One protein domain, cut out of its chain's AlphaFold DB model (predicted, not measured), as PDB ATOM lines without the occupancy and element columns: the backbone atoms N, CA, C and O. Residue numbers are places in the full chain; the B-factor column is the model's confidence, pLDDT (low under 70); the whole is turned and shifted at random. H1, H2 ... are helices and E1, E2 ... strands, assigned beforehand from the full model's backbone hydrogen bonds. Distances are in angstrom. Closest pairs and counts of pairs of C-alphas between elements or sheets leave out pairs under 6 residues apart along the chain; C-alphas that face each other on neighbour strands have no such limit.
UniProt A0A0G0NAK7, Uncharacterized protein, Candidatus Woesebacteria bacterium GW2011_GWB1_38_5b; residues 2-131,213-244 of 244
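What this domain is: This is residues 2 to 131 and 213 to 244 of the 244 residues of an uncharacterized protein of Candidatus Woesebacteria bacterium GW2011_GWB1_38_5b (UniProt A0A0G0NAK7). A twisted sheet of five strands is the core, with the long helix H1 packed slantwise over one face and H2 and H4 on the opposite face, H2 towards the E1 side and H4 over the strands at the E3 side. A separate two-stranded hairpin, E6 and E7, sits beside the edge strand E1, and a long stretch with no named element, residues 213 to 232, runs along the E3 side before H4. The printed part has 162 residues, with four named helices and seven named strands in the order H1 E1 H2 E2 H3 E3 E4 E5 E6 E7 H4. The large sheet is mixed, in the order E1 E2 E5 E4 E3, and the class is mixed, helices and strands. The whole is compact, with a radius of gyration of the C-alphas of 15.8 A, and rounded, spanning 44 by 37 by 26 A.

Where its parts are: H1, residues 13 to 29, is the longest helix at 25.3 A and begins at C-alpha 13 at (19.300, 50.759, 49.196). E1 follows at residues 35 to 38, 9.6 A, and H2 at residues 39 to 49, 15.7 A. E2 takes residues 61 to 66, 16.1 A, and H3 residues 74 to 78, 8.4 A. E3 covers residues 81 to 88, 21.1 A, E4 residues 91 to 98, 23.7 A, and E5 residues 103 to 108, 16.3 A. C-alpha 91, where E4 begins, is at (-11.257, 33.054, 38.329). E6 is residues 117 to 122, 15.3 A, and E7 residues 125 to 130, 16.6 A. H4, residues 233 to 239, 9.8 A, ends at C-alpha 239 at (12.447, 43.640, 29.479).

How they stand to each other: In the large sheet E1 and E3 are the edge strands. E1 and E2 are antiparallel, with N 36 and O 65 at 2.8 A. E2 and E5 are parallel, with N 64 and O 106 at 2.8 A. E3, E4 and E5 form a meander, each strand the antiparallel neighbour of the one before. The hairpin E4 and E5 has N 107 and O 94 at 2.7 A, and the hairpin E3 and E4 has N 83 and O 95 at 2.8 A. E2, H3 and E3 make a split strand-helix-strand unit, two strands running the same way with E5 and E4 between them, and its crossover is right-handed. H1 is on the sheet at a height of 9.2 A, over E5 and E4, and stands at 45 degrees to E5 on the local plane, slantwise to the strands. With residues 26 to 29 alone it touches H3, the closest C-alphas being those of His 29 and Ile 76, 5.4 A apart. On the opposite face from H1, H2 has a height of 7.5 A and lies over none of the strands, but only just, as 2 of its C-alphas fall on E2. H4, on the same face as H2, has a height of 9.1 A and lies over E4 and, only just, over E3, where 3 of its C-alphas fall. It runs along the strands, only just, at 28 degrees to E4 on the local plane. The hairpin E6 and E7 has N 120 and O 127 at 2.8 A. The closest C-alphas of E1 and E7 are those of Ile 37 and Ile 129, 4.6 A apart. In H2 and H4 every O i to N i+4 pair is within hydrogen-bond range, in H1 11 of 13, and in H3 0 of 1, where 2 of 2 O i to N i+3 pairs are.

The domain as a whole: The two C-alphas farthest apart are those of Gly 51 and His 226, at 46.1 A. Residues 132 to 212 are not printed, and C-alphas 131 and 213 are 32.5 A apart across the cut. Of the links that are printed whole, that from H2 to E2 is long, with 11 residues. The mean pLDDT of the printed part is 93.0, and residues 2 to 4 are under 70.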
ATOM      1  N   GLN A   2      13.425  62.122  53.358       47.06
ATOM      2  CA  GLN A   2      12.207  61.316  53.246       47.06
ATOM      3  C   GLN A   2      12.280  60.219  54.316       47.06
ATOM      4  O   GLN A   2      13.332  59.613  54.512       47.06
ATOM      5  N   LYS A   3      11.205  60.034  55.088       56.31
ATOM      6  CA  LYS A   3      11.126  58.930  56.047       56.31
ATOM      7  C   LYS A   3      11.080  57.640  55.236       56.31
ATOM      8  O   LYS A   3      10.104  57.421  54.528       56.31
ATOM      9  N   GLU A   4      12.116  56.820  55.359       61.62
ATOM     10  CA  GLU A   4      12.173  55.482  54.775       61.62
ATOM     11  C   GLU A   4      10.875  54.720  55.090       61.62
ATOM     12  O   GLU A   4      10.460  54.627  56.258       61.62
ATOM     13  N   SER A   5      10.189  54.235  54.049       76.56
ATOM     14  CA  SER A   5       8.938  53.500  54.230       76.56
ATOM     15  C   SER A   5       9.202  52.250  55.063       76.56
ATOM     16  O   SER A   5      10.132  51.488  54.807       76.56
ATOM     17  N   LYS A   6       8.342  51.996  56.055       84.38
ATOM     18  CA  LYS A   6       8.432  50.771  56.856       84.38
ATOM     19  C   LYS A   6       8.261  49.505  56.008       84.38
ATOM     20  O   LYS A   6       8.764  48.468  56.420       84.38
ATOM     21  N   LEU A   7       7.569  49.593  54.867       89.38
ATOM     22  CA  LEU A   7       7.265  48.456  53.995       89.38
ATOM     23  C   LEU A   7       8.519  47.843  53.356       89.38
ATOM     24  O   LEU A   7       8.594  46.630  53.209       89.38
ATOM     25  N   ILE A   8       9.501  48.676  53.009       91.44
ATOM     26  CA  ILE A   8      10.696  48.276  52.245       91.44
ATOM     27  C   ILE A   8      11.932  48.086  53.132       91.44
ATOM     28  O   ILE A   8      13.055  47.983  52.649       91.44
ATOM     29  N   ARG A   9      11.745  48.024  54.453       86.88
ATOM     30  CA  ARG A   9      12.853  47.771  55.378       86.88
ATOM     31  C   ARG A   9      13.446  46.382  55.146       86.88
ATOM     32  O   ARG A   9      12.734  45.426  54.849       86.88
ATOM     33  N   GLY A  10      14.763  46.278  55.318       87.06
ATOM     34  CA  GLY A  10      15.518  45.031  55.174       87.06
ATOM     35  C   GLY A  10      15.906  44.667  53.741       87.06
ATOM     36  O   GLY A  10      16.473  43.592  53.532       87.06
ATOM     37  N   PHE A  11      15.620  45.525  52.764       92.56
ATOM     38  CA  PHE A  11      16.235  45.485  51.438       92.56
ATOM     39  C   PHE A  11      17.506  46.349  51.412       92.56
ATOM     40  O   PHE A  11      17.713  47.193  52.288       92.56
ATOM     41  N   THR A  12      18.386  46.113  50.436       93.25
ATOM     42  CA  THR A  12      19.495  47.037  50.150       93.25
ATOM     43  C   THR A  12      18.939  48.366  49.637       93.25
ATOM     44  O   THR A  12      17.803  48.420  49.178       93.25
ATOM     45  N   GLU A  13      19.732  49.438  49.679       92.81
ATOM     46  CA  GLU A  13      19.300  50.759  49.196       92.81
ATOM     47  C   GLU A  13      18.802  50.714  47.740       92.81
ATOM     48  O   GLU A  13      17.699  51.176  47.452       92.81
ATOM     49  N   ASP A  14      19.553  50.057  46.850       94.06
ATOM     50  CA  ASP A  14      19.175  49.891  45.441       94.06
ATOM     51  C   ASP A  14      17.842  49.145  45.270       94.06
ATOM     52  O   ASP A  14      16.995  49.538  44.464       94.06
ATOM     53  N   GLU A  15      17.620  48.078  46.044       94.94
ATOM     54  CA  GLU A  15      16.380  47.300  45.978       94.94
ATOM     55  C   GLU A  15      15.206  48.065  46.603       94.94
ATOM     56  O   GLU A  15      14.100  48.022  46.072       94.94
ATOM     57  N   SER A  16      15.436  48.831  47.670       94.75
ATOM     58  CA  SER A  16      14.435  49.728  48.254       94.75
ATOM     59  C   SER A  16      13.966  50.779  47.247       94.75
ATOM     60  O   SER A  16      12.761  50.949  47.065       94.75
ATOM     61  N   LEU A  17      14.894  51.429  46.533       94.38
ATOM     62  CA  LEU A  17      14.569  52.392  45.473       94.38
ATOM     63  C   LEU A  17      13.807  51.733  44.318       94.38
ATOM     64  O   LEU A  17      12.856  52.307  43.787       94.38
ATOM     65  N   ARG A  18      14.196  50.511  43.945       95.69
ATOM     66  CA  ARG A  18      13.516  49.720  42.914       95.69
ATOM     67  C   ARG A  18      12.078  49.377  43.313       95.69
ATOM     68  O   ARG A  18      11.174  49.539  42.495       95.69
ATOM     69  N   ILE A  19      11.855  48.941  44.555       96.31
ATOM     70  CA  ILE A  19      10.514  48.661  45.090       96.31
ATOM     71  C   ILE A  19       9.687  49.945  45.139       96.31
ATOM     72  O   ILE A  19       8.524  49.939  44.739       96.31
ATOM     73  N   GLU A  20      10.273  51.049  45.606       95.94
ATOM     74  CA  GLU A  20       9.588  52.337  45.690       95.94
ATOM     75  C   GLU A  20       9.160  52.847  44.308       95.94
ATOM     76  O   GLU A  20       8.000  53.231  44.145       95.94
ATOM     77  N   ASP A  21      10.040  52.786  43.303       96.06
ATOM     78  CA  ASP A  21       9.721  53.148  41.914       96.06
ATOM     79  C   ASP A  21       8.613  52.252  41.348       96.06
ATOM     80  O   ASP A  21       7.650  52.750  40.763       96.06
ATOM     81  N   HIS A  22       8.709  50.936  41.557       97.75
ATOM     82  CA  HIS A  22       7.716  49.977  41.079       97.75
ATOM     83  C   HIS A  22       6.333  50.219  41.704       97.75
ATOM     84  O   HIS A  22       5.346  50.379  40.985       97.75
ATOM     85  N   LEU A  23       6.252  50.310  43.035       97.19
ATOM     86  CA  LEU A  23       4.993  50.532  43.751       97.19
ATOM     87  C   LEU A  23       4.394  51.912  43.459       97.19
ATOM     88  O   LEU A  23       3.179  52.027  43.308       97.19
ATOM     89  N   SER A  24       5.221  52.954  43.335       95.94
ATOM     90  CA  SER A  24       4.742  54.306  43.011       95.94
ATOM     91  C   SER A  24       4.119  54.389  41.618       95.94
ATOM     92  O   SER A  24       3.202  55.184  41.419       95.94
ATOM     93  N   LYS A  25       4.576  53.552  40.676       97.12
ATOM     94  CA  LYS A  25       3.946  53.377  39.360       97.12
ATOM     95  C   LYS A  25       2.707  52.493  39.419       97.12
ATOM     96  O   LYS A  25       1.709  52.830  38.807       97.12
ATOM     97  N   LEU A  26       2.752  51.378  40.150       97.94
ATOM     98  CA  LEU A  26       1.678  50.381  40.159       97.94
ATOM     99  C   LEU A  26       0.407  50.880  40.860       97.94
ATOM    100  O   LEU A  26      -0.693  50.723  40.338       97.94
ATOM    101  N   ILE A  27       0.552  51.469  42.049       97.00
ATOM    102  CA  ILE A  27      -0.582  51.782  42.931       97.00
ATOM    103  C   ILE A  27      -1.620  52.721  42.293       97.00
ATOM    104  O   ILE A  27      -2.807  52.456  42.472       97.00
ATOM    105  N   PRO A  28      -1.250  53.764  41.524       97.12
ATOM    106  CA  PRO A  28      -2.216  54.595  40.802       97.12
ATOM    107  C   PRO A  28      -3.160  53.843  39.851       97.12
ATOM    108  O   PRO A  28      -4.196  54.395  39.485       97.12
ATOM    109  N   HIS A  29      -2.825  52.613  39.447       98.06
ATOM    110  CA  HIS A  29      -3.657  51.772  38.580       98.06
ATOM    111  C   HIS A  29      -4.496  50.739  39.335       98.06
ATOM    112  O   HIS A  29      -5.187  49.938  38.704       98.06
ATOM    113  N   LEU A  30      -4.413  50.715  40.665       97.62
ATOM    114  CA  LEU A  30      -5.146  49.778  41.501       97.62
ATOM    115  C   LEU A  30      -6.173  50.527  42.344       97.62
ATOM    116  O   LEU A  30      -5.889  51.579  42.917       97.62
ATOM    117  N   THR A  31      -7.367  49.956  42.473       96.75
ATOM    118  CA  THR A  31      -8.382  50.500  43.376       96.75
ATOM    119  C   THR A  31      -7.917  50.324  44.825       96.75
ATOM    120  O   THR A  31      -7.703  49.185  45.249       96.75
ATOM    121  N   PRO A  32      -7.758  51.412  45.605       92.62
ATOM    122  CA  PRO A  32      -7.294  51.324  46.985       92.62
ATOM    123  C   PRO A  32      -8.151  50.379  47.824       92.62
ATOM    124  O   PRO A  32      -9.350  50.254  47.598       92.62
ATOM    125  N   GLU A  33      -7.528  49.733  48.809       91.69
ATOM    126  CA  GLU A  33      -8.178  48.844  49.787       91.69
ATOM    127  C   GLU A  33      -8.781  47.544  49.228       91.69
ATOM    128  O   GLU A  33      -9.056  46.643  50.017       91.69
ATOM    129  N   ARG A  34      -8.909  47.382  47.909       95.75
ATOM    130  CA  ARG A  34      -9.477  46.181  47.268       95.75
ATOM    131  C   ARG A  34      -8.429  45.164  46.802       95.75
ATOM    132  O   ARG A  34      -8.718  44.243  46.043       95.75
ATOM    133  N   TYR A  35      -7.190  45.354  47.241       96.75
ATOM    134  CA  TYR A  35      -6.085  44.433  47.022       96.75
ATOM    135  C   TYR A  35      -5.247  44.282  48.286       96.75
ATOM    136  O   TYR A  35      -5.268  45.140  49.174       96.75
ATOM    137  N   VAL A  36      -4.488  43.195  48.346       97.88
ATOM    138  CA  VAL A  36      -3.585  42.852  49.442       97.88
ATOM    139  C   VAL A  36      -2.241  42.445  48.862       97.88
ATOM    140  O   VAL A  36      -2.185  41.561  48.012       97.88
ATOM    141  N   ILE A  37      -1.152  43.050  49.336       97.81
ATOM    142  CA  ILE A  37       0.197  42.553  49.035       97.81
ATOM    143  C   ILE A  37       0.467  41.300  49.871       97.81
ATOM    144  O   ILE A  37       0.286  41.307  51.095       97.81
ATOM    145  N   VAL A  38       0.951  40.253  49.206       97.81
ATOM    146  CA  VAL A  38       1.314  38.963  49.804       97.81
ATOM    147  C   VAL A  38       2.735  38.557  49.401       97.81
ATOM    148  O   VAL A  38       3.472  39.328  48.781       97.81
ATOM    149  N   GLY A  39       3.161  37.362  49.806       95.88
ATOM    150  CA  GLY A  39       4.404  36.765  49.330       95.88
ATOM    151  C   GLY A  39       5.650  37.470  49.866       95.88
ATOM    152  O   GLY A  39       5.694  37.926  51.011       95.88
ATOM    153  N   GLY A  40       6.701  37.536  49.045       95.50
ATOM    154  CA  GLY A  40       8.053  37.893  49.497       95.50
ATOM    155  C   GLY A  40       8.172  39.268  50.168       95.50
ATOM    156  O   GLY A  40       8.908  39.408  51.149       95.50
ATOM    157  N   LEU A  41       7.433  40.273  49.684       96.75
ATOM    158  CA  LEU A  41       7.445  41.618  50.268       96.75
ATOM    159  C   LEU A  41       6.768  41.640  51.648       96.75
ATOM    160  O   LEU A  41       7.328  42.191  52.596       96.75
ATOM    161  N   ALA A  42       5.607  40.990  51.786       97.25
ATOM    162  CA  ALA A  42       4.899  40.886  53.062       97.25
ATOM    163  C   ALA A  42       5.702  40.076  54.096       97.25
ATOM    164  O   ALA A  42       5.849  40.505  55.241       97.25
ATOM    165  N   ILE A  43       6.293  38.949  53.682       97.25
ATOM    166  CA  ILE A  43       7.165  38.121  54.530       97.25
ATOM    167  C   ILE A  43       8.318  38.957  55.083       97.25
ATOM    168  O   ILE A  43       8.548  38.976  56.295       97.25
ATOM    169  N   ARG A  44       9.031  39.686  54.214       96.06
ATOM    170  CA  ARG A  44      10.173  40.491  54.655       96.06
ATOM    171  C   ARG A  44       9.744  41.607  55.600       96.06
ATOM    172  O   ARG A  44      10.414  41.808  56.610       96.06
ATOM    173  N   TYR A  45       8.630  42.283  55.319       96.50
ATOM    174  CA  TYR A  45       8.086  43.296  56.222       96.50
ATOM    175  C   TYR A  45       7.892  42.750  57.644       96.50
ATOM    176  O   TYR A  45       8.389  43.343  58.606       96.50
ATOM    177  N   HIS A  46       7.216  41.604  57.779       97.50
ATOM    178  CA  HIS A  46       6.926  41.001  59.081       97.50
ATOM    179  C   HIS A  46       8.198  40.601  59.827       97.50
ATOM    180  O   HIS A  46       8.370  40.967  60.991       97.50
ATOM    181  N   LEU A  47       9.123  39.923  59.143       96.94
ATOM    182  CA  LEU A  47      10.391  39.488  59.732       96.94
ATOM    183  C   LEU A  47      11.228  40.669  60.220       96.94
ATOM    184  O   LEU A  47      11.728  40.655  61.343       96.94
ATOM    185  N   GLN A  48      11.325  41.730  59.421       95.00
ATOM    186  CA  GLN A  48      12.081  42.922  59.795       95.00
ATOM    187  C   GLN A  48      11.441  43.673  60.959       95.00
ATOM    188  O   GLN A  48      12.149  44.147  61.845       95.00
ATOM    189  N   ASN A  49      10.109  43.748  61.008       94.56
ATOM    190  CA  ASN A  49       9.411  44.368  62.130       94.56
ATOM    191  C   ASN A  49       9.570  43.566  63.438       94.56
ATOM    192  O   ASN A  49       9.509  44.150  64.517       94.56
ATOM    193  N   ALA A  50       9.829  42.259  63.341       95.94
ATOM    194  CA  ALA A  50      10.156  41.389  64.468       95.94
ATOM    195  C   ALA A  50      11.668  41.291  64.770       95.94
ATOM    196  O   ALA A  50      12.063  40.571  65.684       95.94
ATOM    197  N   GLY A  51      12.528  41.993  64.022       95.75
ATOM    198  CA  GLY A  51      13.984  41.946  64.204       95.75
ATOM    199  C   GLY A  51      14.649  40.650  63.723       95.75
ATOM    200  O   GLY A  51      15.797  40.389  64.076       95.75
ATOM    201  N   ILE A  52      13.960  39.848  62.907       96.31
ATOM    202  CA  ILE A  52      14.501  38.624  62.315       96.31
ATOM    203  C   ILE A  52      15.194  38.954  60.992       96.31
ATOM    204  O   ILE A  52      14.612  39.538  60.072       96.31
ATOM    205  N   ALA A  53      16.462  38.562  60.890       92.50
ATOM    206  CA  ALA A  53      17.231  38.717  59.666       92.50
ATOM    207  C   ALA A  53      16.653  37.836  58.550       92.50
ATOM    208  O   ALA A  53      16.393  36.650  58.742       92.50
ATOM    209  N   TYR A  54      16.507  38.415  57.360       92.69
ATOM    210  CA  TYR A  54      16.116  37.695  56.154       92.69
ATOM    211  C   TYR A  54      17.251  37.771  55.125       92.69
ATOM    212  O   TYR A  54      17.890  38.824  55.019       92.69
ATOM    213  N   PRO A  55      17.537  36.703  54.359       90.19
ATOM    214  CA  PRO A  55      18.602  36.744  53.367       90.19
ATOM    215  C   PRO A  55      18.419  37.878  52.358       90.19
ATOM    216  O   PRO A  55      17.329  38.095  51.814       90.19
ATOM    217  N   GLN A  56      19.517  38.566  52.048       90.44
ATOM    218  CA  GLN A  56      19.515  39.555  50.979       90.44
ATOM    219  C   GLN A  56      19.271  38.865  49.638       90.44
ATOM    220  O   GLN A  56      19.932  37.885  49.289       90.44
ATOM    221  N   ARG A  57      18.249  39.340  48.925       87.69
ATOM    222  CA  ARG A  57      17.766  38.780  47.661       87.69
ATOM    223  C   ARG A  57      17.187  39.914  46.813       87.69
ATOM    224  O   ARG A  57      16.557  40.793  47.402       87.69
ATOM    225  N   PRO A  58      17.358  39.875  45.482       90.50
ATOM    226  CA  PRO A  58      16.744  40.857  44.596       90.50
ATOM    227  C   PRO A  58      15.213  40.801  44.645       90.50
ATOM    228  O   PRO A  58      14.632  39.717  44.753       90.50
ATOM    229  N   PHE A  59      14.569  41.956  44.512       92.31
ATOM    230  CA  PHE A  59      13.129  42.124  44.360       92.31
ATOM    231  C   PHE A  59      12.719  41.884  42.904       92.31
ATOM    232  O   PHE A  59      12.616  42.799  42.090       92.31
ATOM    233  N   ASN A  60      12.534  40.617  42.548       92.00
ATOM    234  CA  ASN A  60      12.205  40.228  41.176       92.00
ATOM    235  C   ASN A  60      10.701  40.170  40.909       92.00
ATOM    236  O   ASN A  60      10.284  40.303  39.757       92.00
ATOM    237  N   ASP A  61       9.910  39.959  41.953       94.38
ATOM    238  CA  ASP A  61       8.479  39.747  41.875       94.38
ATOM    239  C   ASP A  61       7.711  40.423  43.019       94.38
ATOM    240  O   ASP A  61       8.225  40.631  44.120       94.38
ATOM    241  N   LEU A  62       6.463  40.774  42.720       97.56
ATOM    242  CA  LEU A  62       5.463  41.262  43.656       97.56
ATOM    243  C   LEU A  62       4.197  40.424  43.495       97.56
ATOM    244  O   LEU A  62       3.654  40.352  42.397       97.56
ATOM    245  N   ASP A  63       3.707  39.865  44.594       97.44
ATOM    246  CA  ASP A  63       2.467  39.095  44.611       97.44
ATOM    247  C   ASP A  63       1.343  39.922  45.243       97.44
ATOM    248  O   ASP A  63       1.502  40.521  46.314       97.44
ATOM    249  N   ILE A  64       0.192  39.950  44.579       97.94
ATOM    250  CA  ILE A  64      -1.009  40.653  45.021       97.94
ATOM    251  C   ILE A  64      -2.200  39.707  44.926       97.94
ATOM    252  O   ILE A  64      -2.346  38.967  43.961       97.94
ATOM    253  N   ILE A  65      -3.084  39.774  45.913       97.19
ATOM    254  CA  ILE A  65      -4.419  39.181  45.852       97.19
ATOM    255  C   ILE A  65      -5.422  40.332  45.697       97.19
ATOM    256  O   ILE A  65      -5.340  41.310  46.444       97.19
ATOM    257  N   ALA A  66      -6.332  40.263  44.723       96.50
ATOM    258  CA  ALA A  66      -7.301  41.320  44.408       96.50
ATOM    259  C   ALA A  66      -8.737  40.780  44.333       96.50
ATOM    260  O   ALA A  66      -8.956  39.681  43.830       96.50
ATOM    261  N   GLU A  67      -9.700  41.551  44.860       94.75
ATOM    262  CA  GLU A  67     -11.092  41.096  45.062       94.75
ATOM    263  C   GLU A  67     -11.732  40.569  43.780       94.75
ATOM    264  O   GLU A  67     -12.401  39.541  43.787       94.75
ATOM    265  N   ASP A  68     -11.512  41.292  42.688       94.56
ATOM    266  CA  ASP A  68     -11.964  40.961  41.348       94.56
ATOM    267  C   ASP A  68     -11.137  41.759  40.321       94.56
ATOM    268  O   ASP A  68     -10.288  42.592  40.664       94.56
ATOM    269  N   LEU A  69     -11.410  41.540  39.035       93.56
ATOM    270  CA  LEU A  69     -10.712  42.212  37.942       93.56
ATOM    271  C   LEU A  69     -10.916  43.741  37.926       93.56
ATOM    272  O   LEU A  69     -10.045  44.463  37.446       93.56
ATOM    273  N   SER A  70     -12.027  44.261  38.468       95.00
ATOM    274  CA  SER A  70     -12.314  45.707  38.484       95.00
ATOM    275  C   SER A  70     -11.363  46.501  39.385       95.00
ATOM    276  O   SER A  70     -11.306  47.731  39.313       95.00
ATOM    277  N   VAL A  71     -10.578  45.811  40.218       97.00
ATOM    278  CA  VAL A  71      -9.492  46.414  40.993       97.00
ATOM    279  C   VAL A  71      -8.411  46.991  40.083       97.00
ATOM    280  O   VAL A  71      -7.828  48.013  40.439       97.00
ATOM    281  N   ILE A  72      -8.173  46.383  38.918       97.44
ATOM    282  CA  ILE A  72      -7.114  46.760  37.983       97.44
ATOM    283  C   ILE A  72      -7.680  47.724  36.937       97.44
ATOM    284  O   ILE A  72      -8.564  47.381  36.153       97.44
ATOM    285  N   HIS A  73      -7.156  48.946  36.890       97.88
ATOM    286  CA  HIS A  73      -7.580  49.940  35.906       97.88
ATOM    287  C   HIS A  73      -6.888  49.684  34.566       97.88
ATOM    288  O   HIS A  73      -5.685  49.436  34.518       97.88
ATOM    289  N   SER A  74      -7.603  49.841  33.449       97.06
ATOM    290  CA  SER A  74      -7.038  49.664  32.094       97.06
ATOM    291  C   SER A  74      -5.879  50.619  31.776       97.06
ATOM    292  O   SER A  74      -5.057  50.353  30.893       97.06
ATOM    293  N   SER A  75      -5.749  51.710  32.542       97.69
ATOM    294  CA  SER A  75      -4.607  52.627  32.490       97.69
ATOM    295  C   SER A  75      -3.267  51.949  32.789       97.69
ATOM    296  O   SER A  75      -2.246  52.486  32.374       97.69
ATOM    297  N   ILE A  76      -3.261  50.774  33.434       98.06
ATOM    298  CA  ILE A  76      -2.052  50.010  33.772       98.06
ATOM    299  C   ILE A  76      -1.198  49.653  32.551       98.06
ATOM    300  O   ILE A  76       0.023  49.580  32.642       98.06
ATOM    301  N   SER A  77      -1.830  49.504  31.384       96.62
ATOM    302  CA  SER A  77      -1.162  49.210  30.109       96.62
ATOM    303  C   SER A  77      -0.267  50.348  29.596       96.62
ATOM    304  O   SER A  77       0.516  50.143  28.669       96.62
ATOM    305  N   LYS A  78      -0.369  51.550  30.178       96.56
ATOM    306  CA  LYS A  78       0.486  52.698  29.838       96.56
ATOM    307  C   LYS A  78       1.873  52.596  30.467       96.56
ATOM    308  O   LYS A  78       2.838  53.066  29.870       96.56
ATOM    309  N   ASP A  79       1.950  51.981  31.642       97.81
ATOM    310  CA  ASP A  79       3.157  51.939  32.472       97.81
ATOM    311  C   ASP A  79       3.739  50.521  32.595       97.81
ATOM    312  O   ASP A  79       4.928  50.359  32.882       97.81
ATOM    313  N   PHE A  80       2.933  49.489  32.318       98.38
ATOM    314  CA  PHE A  80       3.319  48.084  32.426       98.38
ATOM    315  C   PHE A  80       3.023  47.307  31.148       98.38
ATOM    316  O   PHE A  80       2.021  47.516  30.465       98.38
ATOM    317  N   MET A  81       3.887  46.335  30.858       98.25
ATOM    318  CA  MET A  81       3.623  45.342  29.826       98.25
ATOM    319  C   MET A  81       2.758  44.226  30.412       98.25
ATOM    320  O   MET A  81       3.135  43.612  31.412       98.25
ATOM    321  N   ILE A  82       1.619  43.938  29.784       97.94
ATOM    322  CA  ILE A  82       0.742  42.840  30.210       97.94
ATOM    323  C   ILE A  82       1.380  41.513  29.785       97.94
ATOM    324  O   ILE A  82       1.469  41.220  28.591       97.94
ATOM    325  N   TYR A  83       1.848  40.733  30.759       96.31
ATOM    326  CA  TYR A  83       2.511  39.444  30.554       96.31
ATOM    327  C   TYR A  83       1.473  38.325  30.407       96.31
ATOM    328  O   TYR A  83       1.450  37.623  29.394       96.31
ATOM    329  N   HIS A  84       0.578  38.189  31.382       96.75
ATOM    330  CA  HIS A  84      -0.500  37.206  31.349       96.75
ATOM    331  C   HIS A  84      -1.827  37.863  31.689       96.75
ATOM    332  O   HIS A  84      -1.902  38.676  32.604       96.75
ATOM    333  N   PHE A  85      -2.880  37.459  30.983       97.06
ATOM    334  CA  PHE A  85      -4.247  37.768  31.369       97.06
ATOM    335  C   PHE A  85      -5.115  36.534  31.166       97.06
ATOM    336  O   PHE A  85      -5.433  36.166  30.036       97.06
ATOM    337  N   HIS A  86      -5.428  35.853  32.262       95.50
ATOM    338  CA  HIS A  86      -6.312  34.698  32.290       95.50
ATOM    339  C   HIS A  86      -7.632  35.134  32.914       95.50
ATOM    340  O   HIS A  86      -7.636  35.737  33.987       95.50
ATOM    341  N   GLN A  87      -8.737  34.791  32.267       92.38
ATOM    342  CA  GLN A  87     -10.074  35.006  32.800       92.38
ATOM    343  C   GLN A  87     -10.920  33.786  32.454       92.38
ATOM    344  O   GLN A  87     -11.097  33.465  31.276       92.38
ATOM    345  N   LYS A  88     -11.404  33.084  33.478       88.38
ATOM    346  CA  LYS A  88     -12.266  31.917  33.317       88.38
ATOM    347  C   LYS A  88     -13.270  31.868  34.460       88.38
ATOM    348  O   LYS A  88     -12.873  31.675  35.601       88.38
ATOM    349  N   ASP A  89     -14.554  31.964  34.126       85.75
ATOM    350  CA  ASP A  89     -15.647  31.980  35.101       85.75
ATOM    351  C   ASP A  89     -15.391  33.059  36.178       85.75
ATOM    352  O   ASP A  89     -15.164  34.218  35.820       85.75
ATOM    353  N   ASP A  90     -15.369  32.684  37.459       82.81
ATOM    354  CA  ASP A  90     -15.082  33.580  38.588       82.81
ATOM    355  C   ASP A  90     -13.576  33.717  38.901       82.81
ATOM    356  O   ASP A  90     -13.203  34.453  39.813       82.81
ATOM    357  N   PHE A  91     -12.707  33.032  38.146       90.50
ATOM    358  CA  PHE A  91     -11.257  33.054  38.329       90.50
ATOM    359  C   PHE A  91     -10.572  34.038  37.382       90.50
ATOM    360  O   PHE A  91     -10.835  34.069  36.170       90.50
ATOM    361  N   PHE A  92      -9.595  34.778  37.908       94.44
ATOM    362  CA  PHE A  92      -8.659  35.529  37.078       94.44
ATOM    363  C   PHE A  92      -7.219  35.440  37.585       94.44
ATOM    364  O   PHE A  92      -6.937  35.306  38.773       94.44
ATOM    365  N   TYR A  93      -6.292  35.562  36.642       96.50
ATOM    366  CA  TYR A  93      -4.877  35.758  36.922       96.50
ATOM    367  C   TYR A  93      -4.329  36.816  35.978       96.50
ATOM    368  O   TYR A  93      -4.528  36.753  34.762       96.50
ATOM    369  N   PHE A  94      -3.631  37.789  36.543       97.06
ATOM    370  CA  PHE A  94      -3.111  38.929  35.810       97.06
ATOM    371  C   PHE A  94      -1.638  39.113  36.151       97.06
ATOM    372  O   PHE A  94      -1.289  39.297  37.311       97.06
ATOM    373  N   SER A  95      -0.762  39.058  35.153       97.62
ATOM    374  CA  SER A  95       0.676  39.235  35.345       97.62
ATOM    375  C   SER A  95       1.186  40.404  34.525       97.62
ATOM    376  O   SER A  95       0.817  40.575  33.360       97.62
ATOM    377  N   LEU A  96       2.069  41.187  35.128       97.50
ATOM    378  CA  LEU A  96       2.644  42.407  34.583       97.50
ATOM    379  C   LEU A  96       4.159  42.335  34.614       97.50
ATOM    380  O   LEU A  96       4.741  41.740  35.517       97.50
ATOM    381  N   ALA A  97       4.799  43.014  33.672       97.56
ATOM    382  CA  ALA A  97       6.225  43.281  33.713       97.56
ATOM    383  C   ALA A  97       6.485  44.789  33.668       97.56
ATOM    384  O   ALA A  97       5.999  45.499  32.784       97.56
ATOM    385  N   ASP A  98       7.303  45.265  34.599       97.50
ATOM    386  CA  ASP A  98       7.861  46.611  34.596       97.50
ATOM    387  C   ASP A  98       9.237  46.579  33.930       97.50
ATOM    388  O   ASP A  98      10.201  46.063  34.494       97.50
ATOM    389  N   GLY A  99       9.349  47.138  32.725       95.00
ATOM    390  CA  GLY A  99      10.615  47.138  31.988       95.00
ATOM    391  C   GLY A  99      11.707  48.013  32.610       95.00
ATOM    392  O   GLY A  99      12.886  47.781  32.354       95.00
ATOM    393  N   LYS A 100      11.341  48.999  33.441       95.56
ATOM    394  CA  LYS A 100      12.304  49.894  34.098       95.56
ATOM    395  C   LYS A 100      12.908  49.228  35.327       95.56
ATOM    396  O   LYS A 100      14.127  49.213  35.475       95.56
ATOM    397  N   THR A 101      12.066  48.673  36.197       95.81
ATOM    398  CA  THR A 101      12.535  47.991  37.413       95.81
ATOM    399  C   THR A 101      12.850  46.522  37.174       95.81
ATOM    400  O   THR A 101      13.420  45.885  38.047       95.81
ATOM    401  N   ARG A 102      12.525  45.955  36.008       95.62
ATOM    402  CA  ARG A 102      12.653  44.516  35.715       95.62
ATOM    403  C   ARG A 102      11.920  43.643  36.737       95.62
ATOM    404  O   ARG A 102      12.389  42.561  37.085       95.62
ATOM    405  N   THR A 103      10.814  44.144  37.275       95.75
ATOM    406  CA  THR A 103      10.006  43.459  38.287       95.75
ATOM    407  C   THR A 103       8.741  42.921  37.641       95.75
ATOM    408  O   THR A 103       8.103  43.599  36.831       95.75
ATOM    409  N   LYS A 104       8.386  41.689  37.999       96.56
ATOM    410  CA  LYS A 104       7.123  41.067  37.614       96.56
ATOM    411  C   LYS A 104       6.086  41.278  38.719       96.56
ATOM    412  O   LYS A 104       6.415  41.113  39.885       96.56
ATOM    413  N   THR A 105       4.845  41.587  38.382       98.12
ATOM    414  CA  THR A 105       3.744  41.595  39.355       98.12
ATOM    415  C   THR A 105       2.769  40.498  38.992       98.12
ATOM    416  O   THR A 105       2.275  40.493  37.870       98.12
ATOM    417  N   ASP A 106       2.488  39.595  39.919       97.69
ATOM    418  CA  ASP A 106       1.436  38.598  39.786       97.69
ATOM    419  C   ASP A 106       0.242  39.022  40.648       97.69
ATOM    420  O   ASP A 106       0.381  39.284  41.841       97.69
ATOM    421  N   ILE A 107      -0.933  39.119  40.031       97.81
ATOM    422  CA  ILE A 107      -2.196  39.452  40.681       97.81
ATOM    423  C   ILE A 107      -3.119  38.244  40.548       97.81
ATOM    424  O   ILE A 107      -3.487  37.839  39.440       97.81
ATOM    425  N   PHE A 108      -3.461  37.672  41.692       96.00
ATOM    426  CA  PHE A 108      -4.344  36.526  41.839       96.00
ATOM    427  C   PHE A 108      -5.725  36.990  42.299       96.00
ATOM    428  O   PHE A 108      -5.862  38.043  42.932       96.00
ATOM    429  N   ASP A 109      -6.739  36.194  41.996       92.62
ATOM    430  CA  ASP A 109      -8.076  36.384  42.535       92.62
ATOM    431  C   ASP A 109      -8.160  36.068  44.042       92.62
ATOM    432  O   ASP A 109      -7.198  35.658  44.700       92.62
ATOM    433  N   TYR A 110      -9.342  36.295  44.612       84.62
ATOM    434  CA  TYR A 110      -9.630  36.085  46.029       84.62
ATOM    435  C   TYR A 110      -9.949  34.624  46.401       84.62
ATOM    436  O   TYR A 110     -10.398  34.396  47.525       84.62
ATOM    437  N   GLU A 111      -9.687  33.622  45.543       81.75
ATOM    438  CA  GLU A 111      -9.937  32.207  45.889       81.75
ATOM    439  C   GLU A 111      -9.248  31.827  47.214       81.75
ATOM    440  O   GLU A 111      -9.810  31.110  48.042       81.75
ATOM    441  N   ASN A 112      -8.059  32.390  47.459       78.50
ATOM    442  CA  ASN A 112      -7.282  32.209  48.687       78.50
ATOM    443  C   ASN A 112      -7.102  33.523  49.468       78.50
ATOM    444  O   ASN A 112      -6.019  33.803  49.999       78.50
ATOM    445  N   ALA A 113      -8.155  34.346  49.513       87.38
ATOM    446  CA  ALA A 113      -8.138  35.642  50.182       87.38
ATOM    447  C   ALA A 113      -7.634  35.553  51.637       87.38
ATOM    448  O   ALA A 113      -8.001  34.633  52.374       87.38
ATOM    449  N   PRO A 114      -6.796  36.505  52.082       91.50
ATOM    450  CA  PRO A 114      -6.377  36.578  53.472       91.50
ATOM    451  C   PRO A 114      -7.530  37.006  54.377       91.50
ATOM    452  O   PRO A 114      -8.271  37.932  54.049       91.50
ATOM    453  N   GLU A 115      -7.658  36.356  55.532       92.62
ATOM    454  CA  GLU A 115      -8.682  36.714  56.514       92.62
ATOM    455  C   GLU A 115      -8.272  37.930  57.335       92.62
ATOM    456  O   GLU A 115      -9.066  38.848  57.547       92.62
ATOM    457  N   GLU A 116      -7.021  37.945  57.795       95.06
ATOM    458  CA  GLU A 116      -6.454  39.063  58.527       95.06
ATOM    459  C   GLU A 116      -5.472  39.826  57.630       95.06
ATOM    460  O   GLU A 116      -4.616  39.271  56.934       95.06
ATOM    461  N   THR A 117      -5.588  41.152  57.658       96.81
ATOM    462  CA  THR A 117      -4.693  42.067  56.947       96.81
ATOM    463  C   THR A 117      -4.304  43.218  57.856       96.81
ATOM    464  O   THR A 117      -4.999  43.533  58.826       96.81
ATOM    465  N   ILE A 118      -3.184  43.863  57.548       96.31
ATOM    466  CA  ILE A 118      -2.710  45.043  58.265       96.31
ATOM    467  C   ILE A 118      -2.432  46.185  57.291       96.31
ATOM    468  O   ILE A 118      -2.029  45.974  56.147       96.31
ATOM    469  N   MET A 119      -2.640  47.415  57.760       96.19
ATOM    470  CA  MET A 119      -2.375  48.623  56.979       96.19
ATOM    471  C   MET A 119      -0.986  49.168  57.307       96.19
ATOM    472  O   MET A 119      -0.723  49.580  58.440       96.19
ATOM    473  N   VAL A 120      -0.112  49.230  56.305       94.75
ATOM    474  CA  VAL A 120       1.276  49.683  56.440       94.75
ATOM    475  C   VAL A 120       1.475  51.022  55.725       94.75
ATOM    476  O   VAL A 120       1.029  51.176  54.589       94.75
ATOM    477  N   PRO A 121       2.150  52.009  56.347       92.50
ATOM    478  CA  PRO A 121       2.466  53.269  55.680       92.50
ATOM    479  C   PRO A 121       3.443  53.090  54.508       92.50
ATOM    480  O   PRO A 121       4.533  52.533  54.675       92.50
ATOM    481  N   PHE A 122       3.101  53.663  53.358       92.25
ATOM    482  CA  PHE A 122       3.963  53.766  52.183       92.25
ATOM    483  C   PHE A 122       3.780  55.144  51.542       92.25
ATOM    484  O   PHE A 122       2.691  55.483  51.082       92.25
ATOM    485  N   GLY A 123       4.825  55.975  51.565       88.00
ATOM    486  CA  GLY A 123       4.709  57.387  51.197       88.00
ATOM    487  C   GLY A 123       3.606  58.096  51.997       88.00
ATOM    488  O   GLY A 123       3.585  58.037  53.228       88.00
ATOM    489  N   ASN A 124       2.671  58.730  51.287       87.25
ATOM    490  CA  ASN A 124       1.524  59.439  51.870       87.25
ATOM    491  C   ASN A 124       0.251  58.580  51.981       87.25
ATOM    492  O   ASN A 124      -0.808  59.098  52.331       87.25
ATOM    493  N   GLN A 125       0.336  57.285  51.678       90.88
ATOM    494  CA  GLN A 125      -0.796  56.364  51.682       90.88
ATOM    495  C   GLN A 125      -0.556  55.181  52.622       90.88
ATOM    496  O   GLN A 125       0.527  54.997  53.187       90.88
ATOM    497  N   LYS A 126      -1.600  54.379  52.819       92.69
ATOM    498  CA  LYS A 126      -1.511  53.100  53.519       92.69
ATOM    499  C   LYS A 126      -1.794  51.986  52.526       92.69
ATOM    500  O   LYS A 126      -2.750  52.079  51.764       92.69
ATOM    501  N   ILE A 127      -0.982  50.941  52.570       95.12
ATOM    502  CA  ILE A 127      -1.145  49.748  51.745       95.12
ATOM    503  C   ILE A 127      -1.571  48.596  52.642       95.12
ATOM    504  O   ILE A 127      -1.074  48.459  53.763       95.12
ATOM    505  N   LYS A 128      -2.495  47.779  52.145       97.00
ATOM    506  CA  LYS A 128      -2.945  46.563  52.810       97.00
ATOM    507  C   LYS A 128      -1.968  45.431  52.495       97.00
ATOM    508  O   LYS A 128      -1.702  45.146  51.327       97.00
ATOM    509  N   ILE A 129      -1.445  44.789  53.530       97.56
ATOM    510  CA  ILE A 129      -0.639  43.573  53.405       97.56
ATOM    511  C   ILE A 129      -1.266  42.462  54.248       97.56
ATOM    512  O   ILE A 129      -1.978  42.738  55.217       97.56
ATOM    513  N   VAL A 130      -1.016  41.213  53.883       97.94
ATOM    514  CA  VAL A 130      -1.515  40.044  54.621       97.94
ATOM    515  C   VAL A 130      -0.947  39.980  56.044       97.94
ATOM    516  O   VAL A 130       0.181  40.421  56.285       97.94
ATOM    517  N   SER A 131      -1.723  39.455  56.997       98.06
ATOM    518  CA  SER A 131      -1.233  39.143  58.346       98.06
ATOM    519  C   SER A 131      -0.094  38.123  58.298       98.06
ATOM    520  O   SER A 131       0.103  37.417  57.304       98.06
ATOM    521  N   LYS A 213      10.208  29.048  31.291       73.75
ATOM    522  CA  LYS A 213      10.571  28.426  30.018       73.75
ATOM    523  C   LYS A 213      11.845  29.100  29.486       73.75
ATOM    524  O   LYS A 213      12.026  30.297  29.710       73.75
ATOM    525  N   PRO A 214      12.748  28.343  28.840       75.81
ATOM    526  CA  PRO A 214      14.006  28.889  28.334       75.81
ATOM    527  C   PRO A 214      13.793  29.878  27.182       75.81
ATOM    528  O   PRO A 214      14.632  30.744  26.965       75.81
ATOM    529  N   GLU A 215      12.662  29.779  26.484       85.19
ATOM    530  CA  GLU A 215      12.338  30.589  25.314       85.19
ATOM    531  C   GLU A 215      10.941  31.216  25.446       85.19
ATOM    532  O   GLU A 215      10.079  30.662  26.148       85.19
ATOM    533  N   PRO A 216      10.695  32.353  24.762       87.12
ATOM    534  CA  PRO A 216       9.364  32.930  24.646       87.12
ATOM    535  C   PRO A 216       8.348  31.894  24.159       87.12
ATOM    536  O   PRO A 216       8.590  31.146  23.216       87.12
ATOM    537  N   TYR A 217       7.185  31.859  24.798       89.25
ATOM    538  CA  TYR A 217       6.135  30.889  24.517       89.25
ATOM    539  C   TYR A 217       4.772  31.566  24.396       89.25
ATOM    540  O   TYR A 217       4.554  32.667  24.904       89.25
ATOM    541  N   LYS A 218       3.828  30.875  23.756       89.06
ATOM    542  CA  LYS A 218       2.413  31.245  23.788       89.06
ATOM    543  C   LYS A 218       1.743  30.556  24.974       89.06
ATOM    544  O   LYS A 218       1.882  29.347  25.136       89.06
ATOM    545  N   CYS A 219       1.055  31.324  25.813       92.25
ATOM    546  CA  CYS A 219       0.281  30.781  26.923       92.25
ATOM    547  C   CYS A 219      -1.141  30.446  26.464       92.25
ATOM    548  O   CYS A 219      -1.838  31.325  25.960       92.25
ATOM    549  N   ASP A 220      -1.574  29.204  26.671       92.00
ATOM    550  CA  ASP A 220      -2.900  28.736  26.246       92.00
ATOM    551  C   ASP A 220      -4.042  29.270  27.127       92.00
ATOM    552  O   ASP A 220      -5.189  29.299  26.695       92.00
ATOM    553  N   GLY A 221      -3.735  29.716  28.352       92.38
ATOM    554  CA  GLY A 221      -4.713  30.311  29.269       92.38
ATOM    555  C   GLY A 221      -4.958  31.805  29.047       92.38
ATOM    556  O   GLY A 221      -5.875  32.368  29.641       92.38
ATOM    557  N   CYS A 222      -4.137  32.462  28.223       95.69
ATOM    558  CA  CYS A 222      -4.250  33.894  27.982       95.69
ATOM    559  C   CYS A 222      -5.396  34.230  27.024       95.69
ATOM    560  O   CYS A 222      -5.476  33.681  25.924       95.69
ATOM    561  N   VAL A 223      -6.234  35.190  27.419       94.44
ATOM    562  CA  VAL A 223      -7.338  35.702  26.603       94.44
ATOM    563  C   VAL A 223      -6.994  37.074  26.029       94.44
ATOM    564  O   VAL A 223      -6.290  37.874  26.646       94.44
ATOM    565  N   LEU A 224      -7.476  37.350  24.817       91.88
ATOM    566  CA  LEU A 224      -7.327  38.668  24.206       91.88
ATOM    567  C   LEU A 224      -8.316  39.640  24.850       91.88
ATOM    568  O   LEU A 224      -9.503  39.343  24.953       91.88
ATOM    569  N   SER A 225      -7.824  40.816  25.228       93.19
ATOM    570  CA  SER A 225      -8.633  41.899  25.775       93.19
ATOM    571  C   SER A 225      -8.236  43.220  25.136       93.19
ATOM    572  O   SER A 225      -7.054  43.476  24.906       93.19
ATOM    573  N   HIS A 226      -9.235  44.055  24.854       92.69
ATOM    574  CA  HIS A 226      -9.008  45.430  24.416       92.69
ATOM    575  C   HIS A 226      -8.408  46.274  25.547       92.69
ATOM    576  O   HIS A 226      -7.484  47.051  25.318       92.69
ATOM    577  N   ASP A 227      -8.904  46.086  26.769       92.75
ATOM    578  CA  ASP A 227      -8.499  46.880  27.931       92.75
ATOM    579  C   ASP A 227      -7.149  46.427  28.500       92.75
ATOM    580  O   ASP A 227      -6.439  47.213  29.129       92.75
ATOM    581  N   PHE A 228      -6.778  45.173  28.230       95.31
ATOM    582  CA  PHE A 228      -5.535  44.551  28.680       95.31
ATOM    583  C   PHE A 228      -4.815  43.864  27.509       95.31
ATOM    584  O   PHE A 228      -4.795  42.632  27.419       95.31
ATOM    585  N   PRO A 229      -4.242  44.642  26.572       96.00
ATOM    586  CA  PRO A 229      -3.569  44.083  25.412       96.00
ATOM    587  C   PRO A 229      -2.300  43.336  25.836       96.00
ATOM    588  O   PRO A 229      -1.377  43.915  26.413       96.00
ATOM    589  N   LEU A 230      -2.242  42.041  25.520       97.25
ATOM    590  CA  LEU A 230      -1.079  41.203  25.806       97.25
ATOM    591  C   LEU A 230       0.157  41.717  25.066       97.25
ATOM    592  O   LEU A 230       0.132  41.969  23.859       97.25
ATOM    593  N   THR A 231       1.265  41.826  25.791       96.94
ATOM    594  CA  THR A 231       2.557  42.165  25.202       96.94
ATOM    595  C   THR A 231       3.197  40.909  24.602       96.94
ATOM    596  O   THR A 231       3.165  39.852  25.235       96.94
ATOM    597  N   PRO A 232       3.810  40.989  23.404       95.62
ATOM    598  CA  PRO A 232       4.587  39.888  22.848       95.62
ATOM    599  C   PRO A 232       5.623  39.337  23.839       95.62
ATOM    600  O   PRO A 232       6.329  40.090  24.514       95.62
ATOM    601  N   MET A 233       5.698  38.011  23.932       94.62
ATOM    602  CA  MET A 233       6.456  37.324  24.979       94.62
ATOM    603  C   MET A 233       7.967  37.585  24.909       94.62
ATOM    604  O   MET A 233       8.641  37.671  25.930       94.62
ATOM    605  N   ASP A 234       8.499  37.755  23.702       94.88
ATOM    606  CA  ASP A 234       9.883  38.153  23.447       94.88
ATOM    607  C   ASP A 234      10.207  39.518  24.071       94.88
ATOM    608  O   ASP A 234      11.241  39.676  24.723       94.88
ATOM    609  N   LYS A 235       9.287  40.486  23.968       96.25
ATOM    610  CA  LYS A 235       9.443  41.805  24.597       96.25
ATOM    611  C   LYS A 235       9.418  41.716  26.119       96.25
ATOM    612  O   LYS A 235      10.240  42.365  26.762       96.25
ATOM    613  N   ILE A 236       8.532  40.891  26.687       95.69
ATOM    614  CA  ILE A 236       8.500  40.625  28.134       95.69
ATOM    615  C   ILE A 236       9.838  40.042  28.595       95.69
ATOM    616  O   ILE A 236      10.441  40.542  29.543       95.69
ATOM    617  N   TYR A 237      10.328  39.005  27.911       93.88
ATOM    618  CA  TYR A 237      11.562  38.316  28.286       93.88
ATOM    619  C   TYR A 237      12.764  39.256  28.210       93.88
ATOM    620  O   TYR A 237      13.577  39.280  29.133       93.88
ATOM    621  N   LYS A 238      12.852  40.073  27.158       94.12
ATOM    622  CA  LYS A 238      13.898  41.087  27.018       94.12
ATOM    623  C   LYS A 238      13.829  42.137  28.128       94.12
ATOM    624  O   LYS A 238      14.843  42.462  28.740       94.12
ATOM    625  N   ALA A 239      12.634  42.635  28.438       94.56
ATOM    626  CA  ALA A 239      12.447  43.640  29.479       94.56
ATOM    627  C   ALA A 239      12.791  43.128  30.886       94.56
ATOM    628  O   ALA A 239      13.368  43.861  31.685       94.56
ATOM    629  N   LEU A 240      12.494  41.860  31.179       92.50
ATOM    630  CA  LEU A 240      12.873  41.206  32.434       92.50
ATOM    631  C   LEU A 240      14.342  40.734  32.449       92.50
ATOM    632  O   LEU A 240      14.807  40.209  33.461       92.50
ATOM    633  N   GLY A 241      15.090  40.926  31.355       90.56
ATOM    634  CA  GLY A 241      16.496  40.528  31.232       90.56
ATOM    635  C   GLY A 241      16.704  39.013  31.160       90.56
ATOM    636  O   GLY A 241      17.723  38.504  31.621       90.56
ATOM    637  N   TYR A 242      15.718  38.272  30.652       88.19
ATOM    638  CA  TYR A 242      15.805  36.819  30.474       88.19
ATOM    639  C   TYR A 242      16.519  36.434  29.178       88.19
ATOM    640  O   TYR A 242      17.100  35.353  29.117       88.19
ATOM    641  N   ILE A 243      16.469  37.317  28.181       86.44
ATOM    642  CA  ILE A 243      17.146  37.226  26.882       86.44
ATOM    643  C   ILE A 243      17.693  38.615  26.505       86.44
ATOM    644  O   ILE A 243      17.299  39.612  27.118       86.44
ATOM    645  N   GLU A 244      18.589  38.670  25.515       78.25
ATOM    646  CA  GLU A 244      19.237  39.904  25.026       78.25
ATOM    647  C   GLU A 244      18.351  40.790  24.129       78.25
ATOM    648  O   GLU A 244      17.518  40.297  23.336       78.25
TER     649      GLU A 244